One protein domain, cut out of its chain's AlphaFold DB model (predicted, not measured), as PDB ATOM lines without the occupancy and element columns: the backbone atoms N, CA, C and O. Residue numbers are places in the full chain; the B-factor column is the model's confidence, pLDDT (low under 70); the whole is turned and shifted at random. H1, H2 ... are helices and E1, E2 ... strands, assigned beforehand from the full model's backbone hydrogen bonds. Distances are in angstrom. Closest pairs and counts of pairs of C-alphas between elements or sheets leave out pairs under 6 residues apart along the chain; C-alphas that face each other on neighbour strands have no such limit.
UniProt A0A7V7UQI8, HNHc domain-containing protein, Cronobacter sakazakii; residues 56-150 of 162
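AT A GLANCE: This is residues 56 to 150 of the 162 residues of the protein "HNHc domain-containing protein" of Cronobacter sakazakii (UniProt A0A7V7UQI8). Short helix H2 forms the middle, between two small strand hairpins, E1-E2 at its start and E3-E4 along it, while H3 packs on the far side of E3-E4. At the opposite end H1 makes a long arm, whose residues 56 to 65 stick out. The 95 printed residues include three named helices and four named strands in the order H1 E1 E2 H2 E3 E4 H3, a mixed class with two separate antiparallel sheets. The whole is loose, radius of gyration of the C-alphas 17.4 A, spanning 60 by 27 by 21 A.

HOW THE PARTS SIT: E3, residues 113 to 117, and E4, residues 130 to 134, form an antiparallel hairpin at 146 degrees, with N 114 and O 133 within hydrogen-bond range at 2.8 A. H2, residues 96 to 105, touches E3, closest C-alphas Val 98 and Val 115 at 6.6 A, and E4, closest Met 101 and Leu 130 at 7.2 A. H3, residues 135 to 148, touches E3, closest C-alphas Glu 113 and Ile 135 at 5.7 A. H2 and H3 are apart. E2, residues 84 to 86, touches H2, closest C-alphas Glu 85 and Glu 96 at 5.6 A. E1, residues 76 to 78, and E2 form another antiparallel hairpin at 147 degrees, N 77 to O 85 being 2.8 A. H1, residues 56 to 72, touches no helix. In H1, H2 and H3 every O i to N i+4 pair is within hydrogen-bond range.

IN THESE COORDINATES: H1 begins at C-alpha 56 (41.668, 45.607, 15.701) and is 24.1 A long. E1 and E2 measure 7.1 A and 6.9 A, H2 14.5 A, E3 13.4 A and E4 13.3 A. H3, 20.1 A, ends at C-alpha 148 (45.272, 35.035, -45.296).

THE WHOLE: The C-alphas farthest apart, Glu 56 and Gly 150, are 63.0 A apart. The printed part has no cut. The link E3 to E4, residues 118 to 129, is long. No printed residue has pLDDT under 70.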
ATOM      1  N   GLU A  56      40.315  46.164  15.775       97.31
ATOM      2  CA  GLU A  56      41.668  45.607  15.701       97.31
ATOM      3  C   GLU A  56      41.648  44.140  15.259       97.31
ATOM      4  O   GLU A  56      42.363  43.752  14.337       97.31
ATOM      5  N   TRP A  57      40.764  43.327  15.842       96.12
ATOM      6  CA  TRP A  57      40.637  41.923  15.472       96.12
ATOM      7  C   TRP A  57      40.242  41.757  14.000       96.12
ATOM      8  O   TRP A  57      40.821  40.939  13.281       96.12
ATOM      9  N   LYS A  58      39.278  42.554  13.521       96.38
ATOM     10  CA  LYS A  58      38.870  42.551  12.106       96.38
ATOM     11  C   LYS A  58      40.042  42.912  11.191       96.38
ATOM     12  O   LYS A  58      40.251  42.236  10.182       96.38
ATOM     13  N   ARG A  59      40.831  43.929  11.561       96.94
ATOM     14  CA  ARG A  59      42.040  44.332  10.826       96.94
ATOM     15  C   ARG A  59      43.075  43.214  10.796       96.94
ATOM     16  O   ARG A  59      43.561  42.900   9.716       96.94
ATOM     17  N   ASN A  60      43.340  42.563  11.926       97.25
ATOM     18  CA  ASN A  60      44.311  41.471  12.016       97.25
ATOM     19  C   ASN A  60      43.900  40.265  11.158       97.25
ATOM     20  O   ASN A  60      44.729  39.720  10.429       97.25
ATOM     21  N   ILE A  61      42.612  39.891  11.156       95.75
ATOM     22  CA  ILE A  61      42.095  38.860  10.238       95.75
ATOM     23  C   ILE A  61      42.312  39.282   8.784       95.75
ATOM     24  O   ILE A  61      42.807  38.489   7.981       95.75
ATOM     25  N   SER A  62      41.924  40.511   8.434       94.56
ATOM     26  CA  SER A  62      42.041  41.017   7.067       94.56
ATOM     27  C   SER A  62      43.499  41.026   6.601       94.56
ATOM     28  O   SER A  62      43.800  40.517   5.525       94.56
ATOM     29  N   ALA A  63      44.410  41.533   7.432       95.69
ATOM     30  CA  ALA A  63      45.842  41.567   7.162       95.69
ATOM     31  C   ALA A  63      46.417  40.153   6.995       95.69
ATOM     32  O   ALA A  63      47.107  39.885   6.014       95.69
ATOM     33  N   GLY A  64      46.063  39.217   7.883       96.12
ATOM     34  CA  GLY A  64      46.491  37.821   7.773       96.12
ATOM     35  C   GLY A  64      45.994  37.147   6.489       96.12
ATOM     36  O   GLY A  64      46.747  36.436   5.825       96.12
ATOM     37  N   LYS A  65      44.743  37.411   6.087       93.31
ATOM     38  CA  LYS A  65      44.182  36.900   4.826       93.31
ATOM     39  C   LYS A  65      44.856  37.506   3.598       93.31
ATOM     40  O   LYS A  65      45.076  36.779   2.632       93.31
ATOM     41  N   LEU A  66      45.173  38.799   3.625       90.25
ATOM     42  CA  LEU A  66      45.901  39.462   2.543       90.25
ATOM     43  C   LEU A  66      47.310  38.889   2.403       90.25
ATOM     44  O   LEU A  66      47.645  38.453   1.308       90.25
ATOM     45  N   LYS A  67      48.053  38.769   3.511       92.50
ATOM     46  CA  LYS A  67      49.404  38.196   3.535       92.50
ATOM     47  C   LYS A  67      49.444  36.782   2.955       92.50
ATOM     48  O   LYS A  67      50.170  36.529   2.003       92.50
ATOM     49  N   HIS A  68      48.594  35.883   3.454       92.69
ATOM     50  CA  HIS A  68      48.508  34.520   2.921       92.69
ATOM     51  C   HIS A  68      48.183  34.517   1.418       92.69
ATOM     52  O   HIS A  68      48.658  33.676   0.658       92.69
ATOM     53  N   ALA A  69      47.330  35.432   0.962       89.50
ATOM     54  CA  ALA A  69      46.988  35.519  -0.448       89.50
ATOM     55  C   ALA A  69      48.109  36.146  -1.299       89.50
ATOM     56  O   ALA A  69      48.191  35.816  -2.479       89.50
ATOM     57  N   ASP A  70      48.953  37.021  -0.753       87.50
ATOM     58  CA  ASP A  70      50.155  37.525  -1.434       87.50
ATOM     59  C   ASP A  70      51.193  36.411  -1.608       87.50
ATOM     60  O   ASP A  70      51.793  36.298  -2.670       87.50
ATOM     61  N   GLU A  71      51.331  35.535  -0.609       90.00
ATOM     62  CA  GLU A  71      52.285  34.420  -0.619       90.00
ATOM     63  C   GLU A  71      51.842  33.252  -1.518       90.00
ATOM     64  O   GLU A  71      52.661  32.649  -2.208       90.00
ATOM     65  N   HIS A  72      50.549  32.913  -1.516       91.44
ATOM     66  CA  HIS A  72      50.076  31.658  -2.115       91.44
ATOM     67  C   HIS A  72      49.191  31.816  -3.355       91.44
ATOM     68  O   HIS A  72      48.936  30.828  -4.052       91.44
ATOM     69  N   ALA A  73      48.659  33.006  -3.648       88.69
ATOM     70  CA  ALA A  73      47.777  33.148  -4.803       88.69
ATOM     71  C   ALA A  73      48.573  33.236  -6.108       88.69
ATOM     72  O   ALA A  73      49.565  33.946  -6.210       88.69
ATOM     73  N   ARG A  74      48.037  32.626  -7.173       90.69
ATOM     74  CA  ARG A  74      48.574  32.774  -8.538       90.69
ATOM     75  C   ARG A  74      48.527  34.216  -9.065       90.69
ATOM     76  O   ARG A  74      49.170  34.520 -10.060       90.69
ATOM     77  N   GLY A  75      47.702  35.082  -8.473       93.12
ATOM     78  CA  GLY A  75      47.542  36.485  -8.873       93.12
ATOM     79  C   GLY A  75      46.658  36.713 -10.105       93.12
ATOM     80  O   GLY A  75      46.109  37.803 -10.263       93.12
ATOM     81  N   TYR A  76      46.400  35.688 -10.922       95.56
ATOM     82  CA  TYR A  76      45.572  35.783 -12.126       95.56
ATOM     83  C   TYR A  76      44.683  34.550 -12.355       95.56
ATOM     84  O   TYR A  76      44.884  33.490 -11.761       95.56
ATOM     85  N   ARG A  77      43.703  34.699 -13.250       96.06
ATOM     86  CA  ARG A  77      42.883  33.622 -13.826       96.06
ATOM     87  C   ARG A  77      42.830  33.760 -15.344       96.06
ATOM     88  O   ARG A  77      43.078  34.842 -15.865       96.06
ATOM     89  N   ILE A  78      42.465  32.691 -16.041       97.25
ATOM     90  CA  ILE A  78      42.071  32.759 -17.453       97.25
ATOM     91  C   ILE A  78      40.545  32.849 -17.476       97.25
ATOM     92  O   ILE A  78      39.875  32.029 -16.849       97.25
ATOM     93  N   ASN A  79      39.994  33.884 -18.111       95.19
ATOM     94  CA  ASN A  79      38.546  34.063 -18.207       95.19
ATOM     95  C   ASN A  79      37.932  33.167 -19.299       95.19
ATOM     96  O   ASN A  79      38.648  32.537 -20.077       95.19
ATOM     97  N   SER A  80      36.599  33.114 -19.377       96.44
ATOM     98  CA  SER A  80      35.881  32.319 -20.388       96.44
ATOM     99  C   SER A  80      36.229  32.714 -21.829       96.44
ATOM    100  O   SER A  80      36.192  31.876 -22.722       96.44
ATOM    101  N   SER A  81      36.620  33.971 -22.049       93.31
ATOM    102  CA  SER A  81      37.074  34.486 -23.344       93.31
ATOM    103  C   SER A  81      38.539  34.144 -23.667       93.31
ATOM    104  O   SER A  81      39.020  34.505 -24.745       93.31
ATOM    105  N   GLY A  82      39.256  33.460 -22.768       96.50
ATOM    106  CA  GLY A  82      40.639  33.009 -22.943       96.50
ATOM    107  C   GLY A  82      41.718  34.036 -22.584       96.50
ATOM    108  O   GLY A  82      42.889  33.801 -22.865       96.50
ATOM    109  N   TYR A  83      41.360  35.171 -21.979       97.00
ATOM    110  CA  TYR A  83      42.320  36.201 -21.574       97.00
ATOM    111  C   TYR A  83      42.774  36.018 -20.131       97.00
ATOM    112  O   TYR A  83      41.994  35.644 -19.253       97.00
ATOM    113  N   LYS A  84      44.036  36.364 -19.876       97.19
ATOM    114  CA  LYS A  84      44.594  36.424 -18.528       97.19
ATOM    115  C   LYS A  84      44.105  37.680 -17.805       97.19
ATOM    116  O   LYS A  84      44.261  38.792 -18.308       97.19
ATOM    117  N   GLU A  85      43.518  37.506 -16.629       97.50
ATOM    118  CA  GLU A  85      42.897  38.565 -15.835       97.50
ATOM    119  C   GLU A  85      43.426  38.549 -14.403       97.50
ATOM    120  O   GLU A  85      43.514  37.488 -13.778       97.50
ATOM    121  N   PHE A  86      43.754  39.721 -13.863       96.56
ATOM    122  CA  PHE A  86      44.228  39.841 -12.490       96.56
ATOM    123  C   PHE A  86      43.110  39.515 -11.499       96.56
ATOM    124  O   PHE A  86      41.994  40.022 -11.588       96.56
ATOM    125  N   THR A  87      43.414  38.698 -10.499       95.00
ATOM    126  CA  THR A  87      42.460  38.332  -9.435       95.00
ATOM    127  C   THR A  87      42.716  39.087  -8.135       95.00
ATOM    128  O   THR A  87      41.878  39.056  -7.228       95.00
ATOM    129  N   ARG A  88      43.854  39.785  -8.046       90.88
ATOM    130  CA  ARG A  88      44.334  40.510  -6.865       90.88
ATOM    131  C   ARG A  88      45.090  41.781  -7.274       90.88
ATOM    132  O   ARG A  88      45.347  41.990  -8.457       90.88
ATOM    133  N   GLY A  89      45.419  42.609  -6.284       89.94
ATOM    134  CA  GLY A  89      46.138  43.871  -6.472       89.94
ATOM    135  C   GLY A  89      45.280  44.993  -7.060       89.94
ATOM    136  O   GLY A  89      44.059  44.869  -7.184       89.94
ATOM    137  N   GLU A  90      45.941  46.088  -7.431       91.38
ATOM    138  CA  GLU A  90      45.319  47.302  -7.979       91.38
ATOM    139  C   GLU A  90      44.531  47.036  -9.273       91.38
ATOM    140  O   GLU A  90      43.485  47.630  -9.521       91.38
ATOM    141  N   HIS A  91      45.003  46.100 -10.097       95.31
ATOM    142  CA  HIS A  91      44.408  45.792 -11.399       95.31
ATOM    143  C   HIS A  91      43.383  44.654 -11.357       95.31
ATOM    144  O   HIS A  91      43.002  44.138 -12.408       95.31
ATOM    145  N   LYS A  92      42.924  44.251 -10.166       94.50
ATOM    146  CA  LYS A  92      41.947  43.169  -9.990       94.50
ATOM    147  C   LYS A  92      40.723  43.349 -10.900       94.50
ATOM    148  O   LYS A  92      40.087  44.397 -10.908       94.50
ATOM    149  N   GLY A  93      40.371  42.289 -11.626       95.38
ATOM    150  CA  GLY A  93      39.262  42.248 -12.580       95.38
ATOM    151  C   GLY A  93      39.609  42.765 -13.978       95.38
ATOM    152  O   GLY A  93      38.748  42.764 -14.851       95.38
ATOM    153  N   ARG A  94      40.848  43.209 -14.214       96.56
ATOM    154  CA  ARG A  94      41.289  43.736 -15.511       96.56
ATOM    155  C   ARG A  94      42.170  42.731 -16.240       96.56
ATOM    156  O   ARG A  94      42.924  41.980 -15.616       96.56
ATOM    157  N   SER A  95      42.081  42.716 -17.568       97.25
ATOM    158  CA  SER A  95      42.913  41.852 -18.408       97.25
ATOM    159  C   SER A  95      44.355  42.362 -18.493       97.25
ATOM    160  O   SER A  95      44.586  43.564 -18.624       97.25
ATOM    161  N   GLU A  96      45.321  41.441 -18.454       97.81
ATOM    162  CA  GLU A  96      46.759  41.749 -18.430       97.81
ATOM    163  C   GLU A  96      47.187  42.561 -19.662       97.81
ATOM    164  O   GLU A  96      47.831  43.592 -19.509       97.81
ATOM    165  N   HIS A  97      46.738  42.187 -20.865       97.75
ATOM    166  CA  HIS A  97      47.059  42.920 -22.097       97.75
ATOM    167  C   HIS A  97      46.593  44.385 -22.091       97.75
ATOM    168  O   HIS A  97      47.287  45.247 -22.625       97.75
ATOM    169  N   VAL A  98      45.438  44.684 -21.480       97.56
ATOM    170  CA  VAL A  98      44.936  46.063 -21.359       97.56
ATOM    171  C   VAL A  98      45.861  46.851 -20.450       97.56
ATOM    172  O   VAL A  98      46.301  47.930 -20.815       97.56
ATOM    173  N   VAL A  99      46.180  46.297 -19.282       97.81
ATOM    174  CA  VAL A  99      47.032  46.960 -18.288       97.81
ATOM    175  C   VAL A  99      48.436  47.208 -18.843       97.81
ATOM    176  O   VAL A  99      48.961  48.307 -18.683       97.81
ATOM    177  N   VAL A 100      49.019  46.228 -19.543       97.94
ATOM    178  CA  VAL A 100      50.321  46.381 -20.208       97.94
ATOM    179  C   VAL A 100      50.264  47.499 -21.249       97.94
ATOM    180  O   VAL A 100      51.110  48.387 -21.225       97.94
ATOM    181  N   MET A 101      49.248  47.514 -22.118       98.25
ATOM    182  CA  MET A 101      49.118  48.557 -23.138       98.25
ATOM    183  C   MET A 101      48.897  49.949 -22.529       98.25
ATOM    184  O   MET A 101      49.515  50.909 -22.977       98.25
ATOM    185  N   GLU A 102      48.079  50.070 -21.484       98.00
ATOM    186  CA  GLU A 102      47.868  51.336 -20.766       98.00
ATOM    187  C   GLU A 102      49.146  51.878 -20.130       98.00
ATOM    188  O   GLU A 102      49.380  53.084 -20.164       98.00
ATOM    189  N   SER A 103      49.971  50.984 -19.578       97.44
ATOM    190  CA  SER A 103      51.281  51.335 -19.028       97.44
ATOM    191  C   SER A 103      52.210  51.892 -20.113       97.44
ATOM    192  O   SER A 103      52.861  52.909 -19.902       97.44
ATOM    193  N   ILE A 104      52.202  51.290 -21.309       97.25
ATOM    194  CA  ILE A 104      53.014  51.735 -22.455       97.25
ATOM    195  C   ILE A 104      52.577  53.116 -22.960       97.25
ATOM    196  O   ILE A 104      53.421  53.966 -23.228       97.25
ATOM    197  N   ILE A 105      51.268  53.354 -23.104       97.19
ATOM    198  CA  ILE A 105      50.745  54.620 -23.654       97.19
ATOM    199  C   ILE A 105      50.588  55.725 -22.599       97.19
ATOM    200  O   ILE A 105      50.239  56.853 -22.948       97.19
ATOM    201  N   GLY A 106      50.773  55.408 -21.314       97.44
ATOM    202  CA  GLY A 106      50.657  56.354 -20.202       97.44
ATOM    203  C   GLY A 106      49.236  56.870 -19.939       97.44
ATOM    204  O   GLY A 106      49.062  57.904 -19.299       97.44
ATOM    205  N   ARG A 107      48.198  56.189 -20.442       97.44
ATOM    206  CA  ARG A 107      46.786  56.561 -20.246       97.44
ATOM    207  C   ARG A 107      45.864  55.350 -20.338       97.44
ATOM    208  O   ARG A 107      46.243  54.304 -20.852       97.44
ATOM    209  N   ARG A 108      44.610  55.510 -19.903       96.81
ATOM    210  CA  ARG A 108      43.561  54.501 -20.117       96.81
ATOM    211  C   ARG A 108      43.232  54.336 -21.605       96.81
ATOM    212  O   ARG A 108      43.268  55.308 -22.372       96.81
ATOM    213  N   ILE A 109      42.871  53.113 -21.986       96.69
ATOM    214  CA  ILE A 109      42.351  52.808 -23.325       96.69
ATOM    215  C   ILE A 109      40.977  53.465 -23.485       96.69
ATOM    216  O   ILE A 109      40.137  53.412 -22.582       96.69
ATOM    217  N   LYS A 110      40.749  54.122 -24.624       96.94
ATOM    218  CA  LYS A 110      39.470  54.770 -24.933       96.94
ATOM    219  C   LYS A 110      38.434  53.739 -25.359       96.94
ATOM    220  O   LYS A 110      38.751  52.666 -25.854       96.94
ATOM    221  N   ARG A 111      37.157  54.111 -25.261       95.00
ATOM    222  CA  ARG A 111      36.036  53.250 -25.672       95.00
ATOM    223  C   ARG A 111      36.123  52.781 -27.132       95.00
ATOM    224  O   ARG A 111      35.574  51.735 -27.447       95.00
ATOM    225  N   ASN A 112      36.764  53.550 -28.012       96.00
ATOM    226  CA  ASN A 112      36.922  53.238 -29.433       96.00
ATOM    227  C   ASN A 112      38.239  52.517 -29.771       96.00
ATOM    228  O   ASN A 112      38.533  52.360 -30.955       96.00
ATOM    229  N   GLU A 113      39.017  52.103 -28.773       97.12
ATOM    230  CA  GLU A 113      40.326  51.468 -28.921       97.12
ATOM    231  C   GLU A 113      40.298  50.038 -28.358       97.12
ATOM    232  O   GLU A 113      39.742  49.798 -27.289       97.12
ATOM    233  N   HIS A 114      40.930  49.093 -29.051       96.38
ATOM    234  CA  HIS A 114      41.122  47.706 -28.630       96.38
ATOM    235  C   HIS A 114      42.603  47.325 -28.706       96.38
ATOM    236  O   HIS A 114      43.351  47.824 -29.547       96.38
ATOM    237  N   VAL A 115      43.015  46.396 -27.843       97.31
ATOM    238  CA  VAL A 115      44.341  45.776 -27.917       97.31
ATOM    239  C   VAL A 115      44.242  44.498 -28.737       97.31
ATOM    240  O   VAL A 115      43.449  43.610 -28.430       97.31
ATOM    241  N   HIS A 116      45.070  44.418 -29.763       96.44
ATOM    242  CA  HIS A 116      45.232  43.272 -30.633       96.44
ATOM    243  C   HIS A 116      46.481  42.474 -30.243       96.44
ATOM    244  O   HIS A 116      47.517  43.066 -29.938       96.44
ATOM    245  N   HIS A 117      46.395  41.145 -30.301       97.06
ATOM    246  CA  HIS A 117      47.530  40.228 -30.154       97.06
ATOM    247  C   HIS A 117      47.996  39.792 -31.543       97.06
ATOM    248  O   HIS A 117      47.276  39.041 -32.198       97.06
ATOM    249  N   LYS A 118      49.189  40.228 -31.967       95.12
ATOM    250  CA  LYS A 118      49.725  39.974 -33.320       95.12
ATOM    251  C   LYS A 118      49.900  38.483 -33.620       95.12
ATOM    252  O   LYS A 118      49.709  38.051 -34.747       95.12
ATOM    253  N   ASP A 119      50.255  37.689 -32.613       94.62
ATOM    254  CA  ASP A 119      50.410  36.233 -32.727       94.62
ATOM    255  C   ASP A 119      49.109  35.440 -32.488       94.62
ATOM    256  O   ASP A 119      49.126  34.209 -32.462       94.62
ATOM    257  N   ARG A 120      47.983  36.131 -32.254       91.06
ATOM    258  CA  ARG A 120      46.668  35.566 -31.890       91.06
ATOM    259  C   ARG A 120      46.666  34.709 -30.612       91.06
ATOM    260  O   ARG A 120      45.642  34.105 -30.274       91.06
ATOM    261  N   ASN A 121      47.750  34.714 -29.837       95.00
ATOM    262  CA  ASN A 121      47.839  34.060 -28.543       95.00
ATOM    263  C   ASN A 121      47.472  35.046 -27.424       95.00
ATOM    264  O   ASN A 121      48.280  35.853 -26.969       95.00
ATOM    265  N   LYS A 122      46.248  34.914 -26.903       96.31
ATOM    266  CA  LYS A 122      45.688  35.766 -25.833       96.31
ATOM    267  C   LYS A 122      46.462  35.727 -24.506       96.31
ATOM    268  O   LYS A 122      46.194  36.543 -23.618       96.31
ATOM    269  N   LEU A 123      47.368  34.762 -24.340       96.62
ATOM    270  CA  LEU A 123      48.218  34.618 -23.157       96.62
ATOM    271  C   LEU A 123      49.607  35.252 -23.347       96.62
ATOM    272  O   LEU A 123      50.292  35.480 -22.349       96.62
ATOM    273  N   ASN A 124      50.013  35.574 -24.582       97.50
ATOM    274  CA  ASN A 124      51.266  36.272 -24.860       97.50
ATOM    275  C   ASN A 124      51.079  37.791 -24.745       97.50
ATOM    276  O   ASN A 124      50.815  38.490 -25.723       97.50
ATOM    277  N   ASN A 125      51.222  38.310 -23.527       96.94
ATOM    278  CA  ASN A 125      51.005  39.728 -23.225       96.94
ATOM    279  C   ASN A 125      52.296  40.563 -23.261       96.94
ATOM    280  O   ASN A 125      52.361  41.619 -22.634       96.94
ATOM    281  N   HIS A 126      53.328  40.102 -23.976       97.50
ATOM    282  CA  HIS A 126      54.558  40.872 -24.147       97.50
ATOM    283  C   HIS A 126      54.276  42.178 -24.922       97.50
ATOM    284  O   HIS A 126      53.598  42.118 -25.949       97.50
ATOM    285  N   PRO A 127      54.814  43.345 -24.508       97.06
ATOM    286  CA  PRO A 127      54.581  44.639 -25.161       97.06
ATOM    287  C   PRO A 127      54.711  44.632 -26.689       97.06
ATOM    288  O   PRO A 127      53.876  45.200 -27.385       97.06
ATOM    289  N   SER A 128      55.727  43.947 -27.224       97.25
ATOM    290  CA  SER A 128      55.965  43.866 -28.673       97.25
ATOM    291  C   SER A 128      54.901  43.068 -29.438       97.25
ATOM    292  O   SER A 128      54.718  43.300 -30.637       97.25
ATOM    293  N   ASN A 129      54.195  42.156 -28.760       97.69
ATOM    294  CA  ASN A 129      53.125  41.341 -29.330       97.69
ATOM    295  C   ASN A 129      51.768  42.062 -29.330       97.69
ATOM    296  O   ASN A 129      50.834  41.638 -30.009       97.69
ATOM    297  N   LEU A 130      51.650  43.161 -28.585       97.75
ATOM    298  CA  LEU A 130      50.416  43.918 -28.480       97.75
ATOM    299  C   LEU A 130      50.407  45.081 -29.475       97.75
ATOM    300  O   LEU A 130      51.433  45.697 -29.764       97.75
ATOM    301  N   GLN A 131      49.229  45.399 -29.997       97.00
ATOM    302  CA  GLN A 131      49.012  46.561 -30.853       97.00
ATOM    303  C   GLN A 131      47.711  47.256 -30.467       97.00
ATOM    304  O   GLN A 131      46.684  46.604 -30.310       97.00
ATOM    305  N   LEU A 132      47.746  48.576 -30.298       97.62
ATOM    306  CA  LEU A 132      46.543  49.370 -30.065       97.62
ATOM    307  C   LEU A 132      45.940  49.754 -31.416       97.62
ATOM    308  O   LEU A 132      46.637  50.316 -32.257       97.62
ATOM    309  N   LEU A 133      44.661  49.454 -31.613       96.94
ATOM    310  CA  LEU A 133      43.920  49.755 -32.836       96.94
ATOM    311  C   LEU A 133      42.566  50.356 -32.478       96.94
ATOM    312  O   LEU A 133      42.022  50.088 -31.407       96.94
ATOM    313  N   THR A 134      41.969  51.116 -33.387       97.06
ATOM    314  CA  THR A 134      40.543  51.433 -33.280       97.06
ATOM    315  C   THR A 134      39.686  50.183 -33.488       97.06
ATOM    316  O   THR A 134      40.120  49.200 -34.091       97.06
ATOM    317  N   ILE A 135      38.429  50.206 -33.037       94.12
ATOM    318  CA  ILE A 135      37.486  49.091 -33.254       94.12
ATOM    319  C   ILE A 135      37.346  48.749 -34.751       94.12
ATOM    320  O   ILE A 135      37.282  47.570 -35.119       94.12
ATOM    321  N   SER A 136      37.309  49.769 -35.615       94.00
ATOM    322  CA  SER A 136      37.226  49.611 -37.070       94.00
ATOM    323  C   SER A 136      38.476  48.952 -37.646       94.00
ATOM    324  O   SER A 136      38.356  47.976 -38.384       94.00
ATOM    325  N   GLU A 137      39.663  49.432 -37.267       94.69
ATOM    326  CA  GLU A 137      40.937  48.865 -37.723       94.69
ATOM    327  C   GLU A 137      41.114  47.436 -37.223       94.69
ATOM    328  O   GLU A 137      41.471  46.558 -37.999       94.69
ATOM    329  N   HIS A 138      40.781  47.175 -35.958       94.56
ATOM    330  CA  HIS A 138      40.833  45.841 -35.373       94.56
ATOM    331  C   HIS A 138      39.952  44.858 -36.155       94.56
ATOM    332  O   HIS A 138      40.382  43.761 -36.500       94.56
ATOM    333  N   SER A 139      38.720  45.258 -36.484       90.06
ATOM    334  CA  SER A 139      37.787  44.421 -37.246       90.06
ATOM    335  C   SER A 139      38.245  44.192 -38.692       90.06
ATOM    336  O   SER A 139      38.053  43.103 -39.234       90.06
ATOM    337  N   ALA A 140      38.838  45.208 -39.324       91.94
ATOM    338  CA  ALA A 140      39.403  45.099 -40.665       91.94
ATOM    339  C   ALA A 140      40.640  44.187 -40.688       91.94
ATOM    340  O   ALA A 140      40.745  43.338 -41.573       91.94
ATOM    341  N   LEU A 141      41.520  44.313 -39.689       91.62
ATOM    342  CA  LEU A 141      42.715  43.489 -39.542       91.62
ATOM    343  C   LEU A 141      42.350  42.015 -39.367       91.62
ATOM    344  O   LEU A 141      42.824  41.198 -40.146       91.62
ATOM    345  N   HIS A 142      41.427  41.684 -38.454       88.62
ATOM    346  CA  HIS A 142      40.962  40.297 -38.295       88.62
ATOM    347  C   HIS A 142      40.432  39.727 -39.607       88.62
ATOM    348  O   HIS A 142      40.788  38.619 -39.983       88.62
ATOM    349  N   ARG A 143      39.633  40.496 -40.361       86.38
ATOM    350  CA  ARG A 143      39.122  40.035 -41.660       86.38
ATOM    351  C   ARG A 143      40.245  39.736 -42.657       86.38
ATOM    352  O   ARG A 143      40.123  38.774 -43.409       86.38
ATOM    353  N   LYS A 144      41.302  40.550 -42.667       88.44
ATOM    354  CA  LYS A 144      42.476  40.332 -43.516       88.44
ATOM    355  C   LYS A 144      43.247  39.081 -43.087       88.44
ATOM    356  O   LYS A 144      43.487  38.219 -43.922       88.44
ATOM    357  N   GLU A 145      43.544  38.943 -41.799       88.00
ATOM    358  CA  GLU A 145      44.256  37.779 -41.254       88.00
ATOM    359  C   GLU A 145      43.485  36.473 -41.462       88.00
ATOM    360  O   GLU A 145      44.072  35.443 -41.765       88.00
ATOM    361  N   ASP A 146      42.162  36.500 -41.306       86.88
ATOM    362  CA  ASP A 146      41.324  35.325 -41.532       86.88
ATOM    363  C   ASP A 146      41.313  34.919 -43.010       86.88
ATOM    364  O   ASP A 146      41.351  33.729 -43.311       86.88
ATOM    365  N   ALA A 147      41.319  35.890 -43.932       85.69
ATOM    366  CA  ALA A 147      41.449  35.616 -45.360       85.69
ATOM    367  C   ALA A 147      42.823  35.014 -45.704       85.69
ATOM    368  O   ALA A 147      42.888  34.033 -46.440       85.69
ATOM    369  N   GLU A 148      43.906  35.556 -45.135       86.12
ATOM    370  CA  GLU A 148      45.272  35.035 -45.296       86.12
ATOM    371  C   GLU A 148      45.428  33.626 -44.703       86.12
ATOM    372  O   GLU A 148      46.073  32.769 -45.302       86.12
ATOM    373  N   ALA A 149      44.777  33.352 -43.570       85.25
ATOM    374  CA  ALA A 149      44.736  32.033 -42.942       85.25
ATOM    375  C   ALA A 149      43.788  31.040 -43.646       85.25
ATOM    376  O   ALA A 149      43.651  29.901 -43.197       85.25
ATOM    377  N   GLY A 150      43.103  31.450 -44.720       85.69
ATOM    378  CA  GLY A 150      42.159  30.606 -45.455       85.69
ATOM    379  C   GLY A 150      40.864  30.290 -44.694       85.69
ATOM    380  O   GLY A 150      40.147  29.357 -45.056       85.69
TER     381      GLY A 150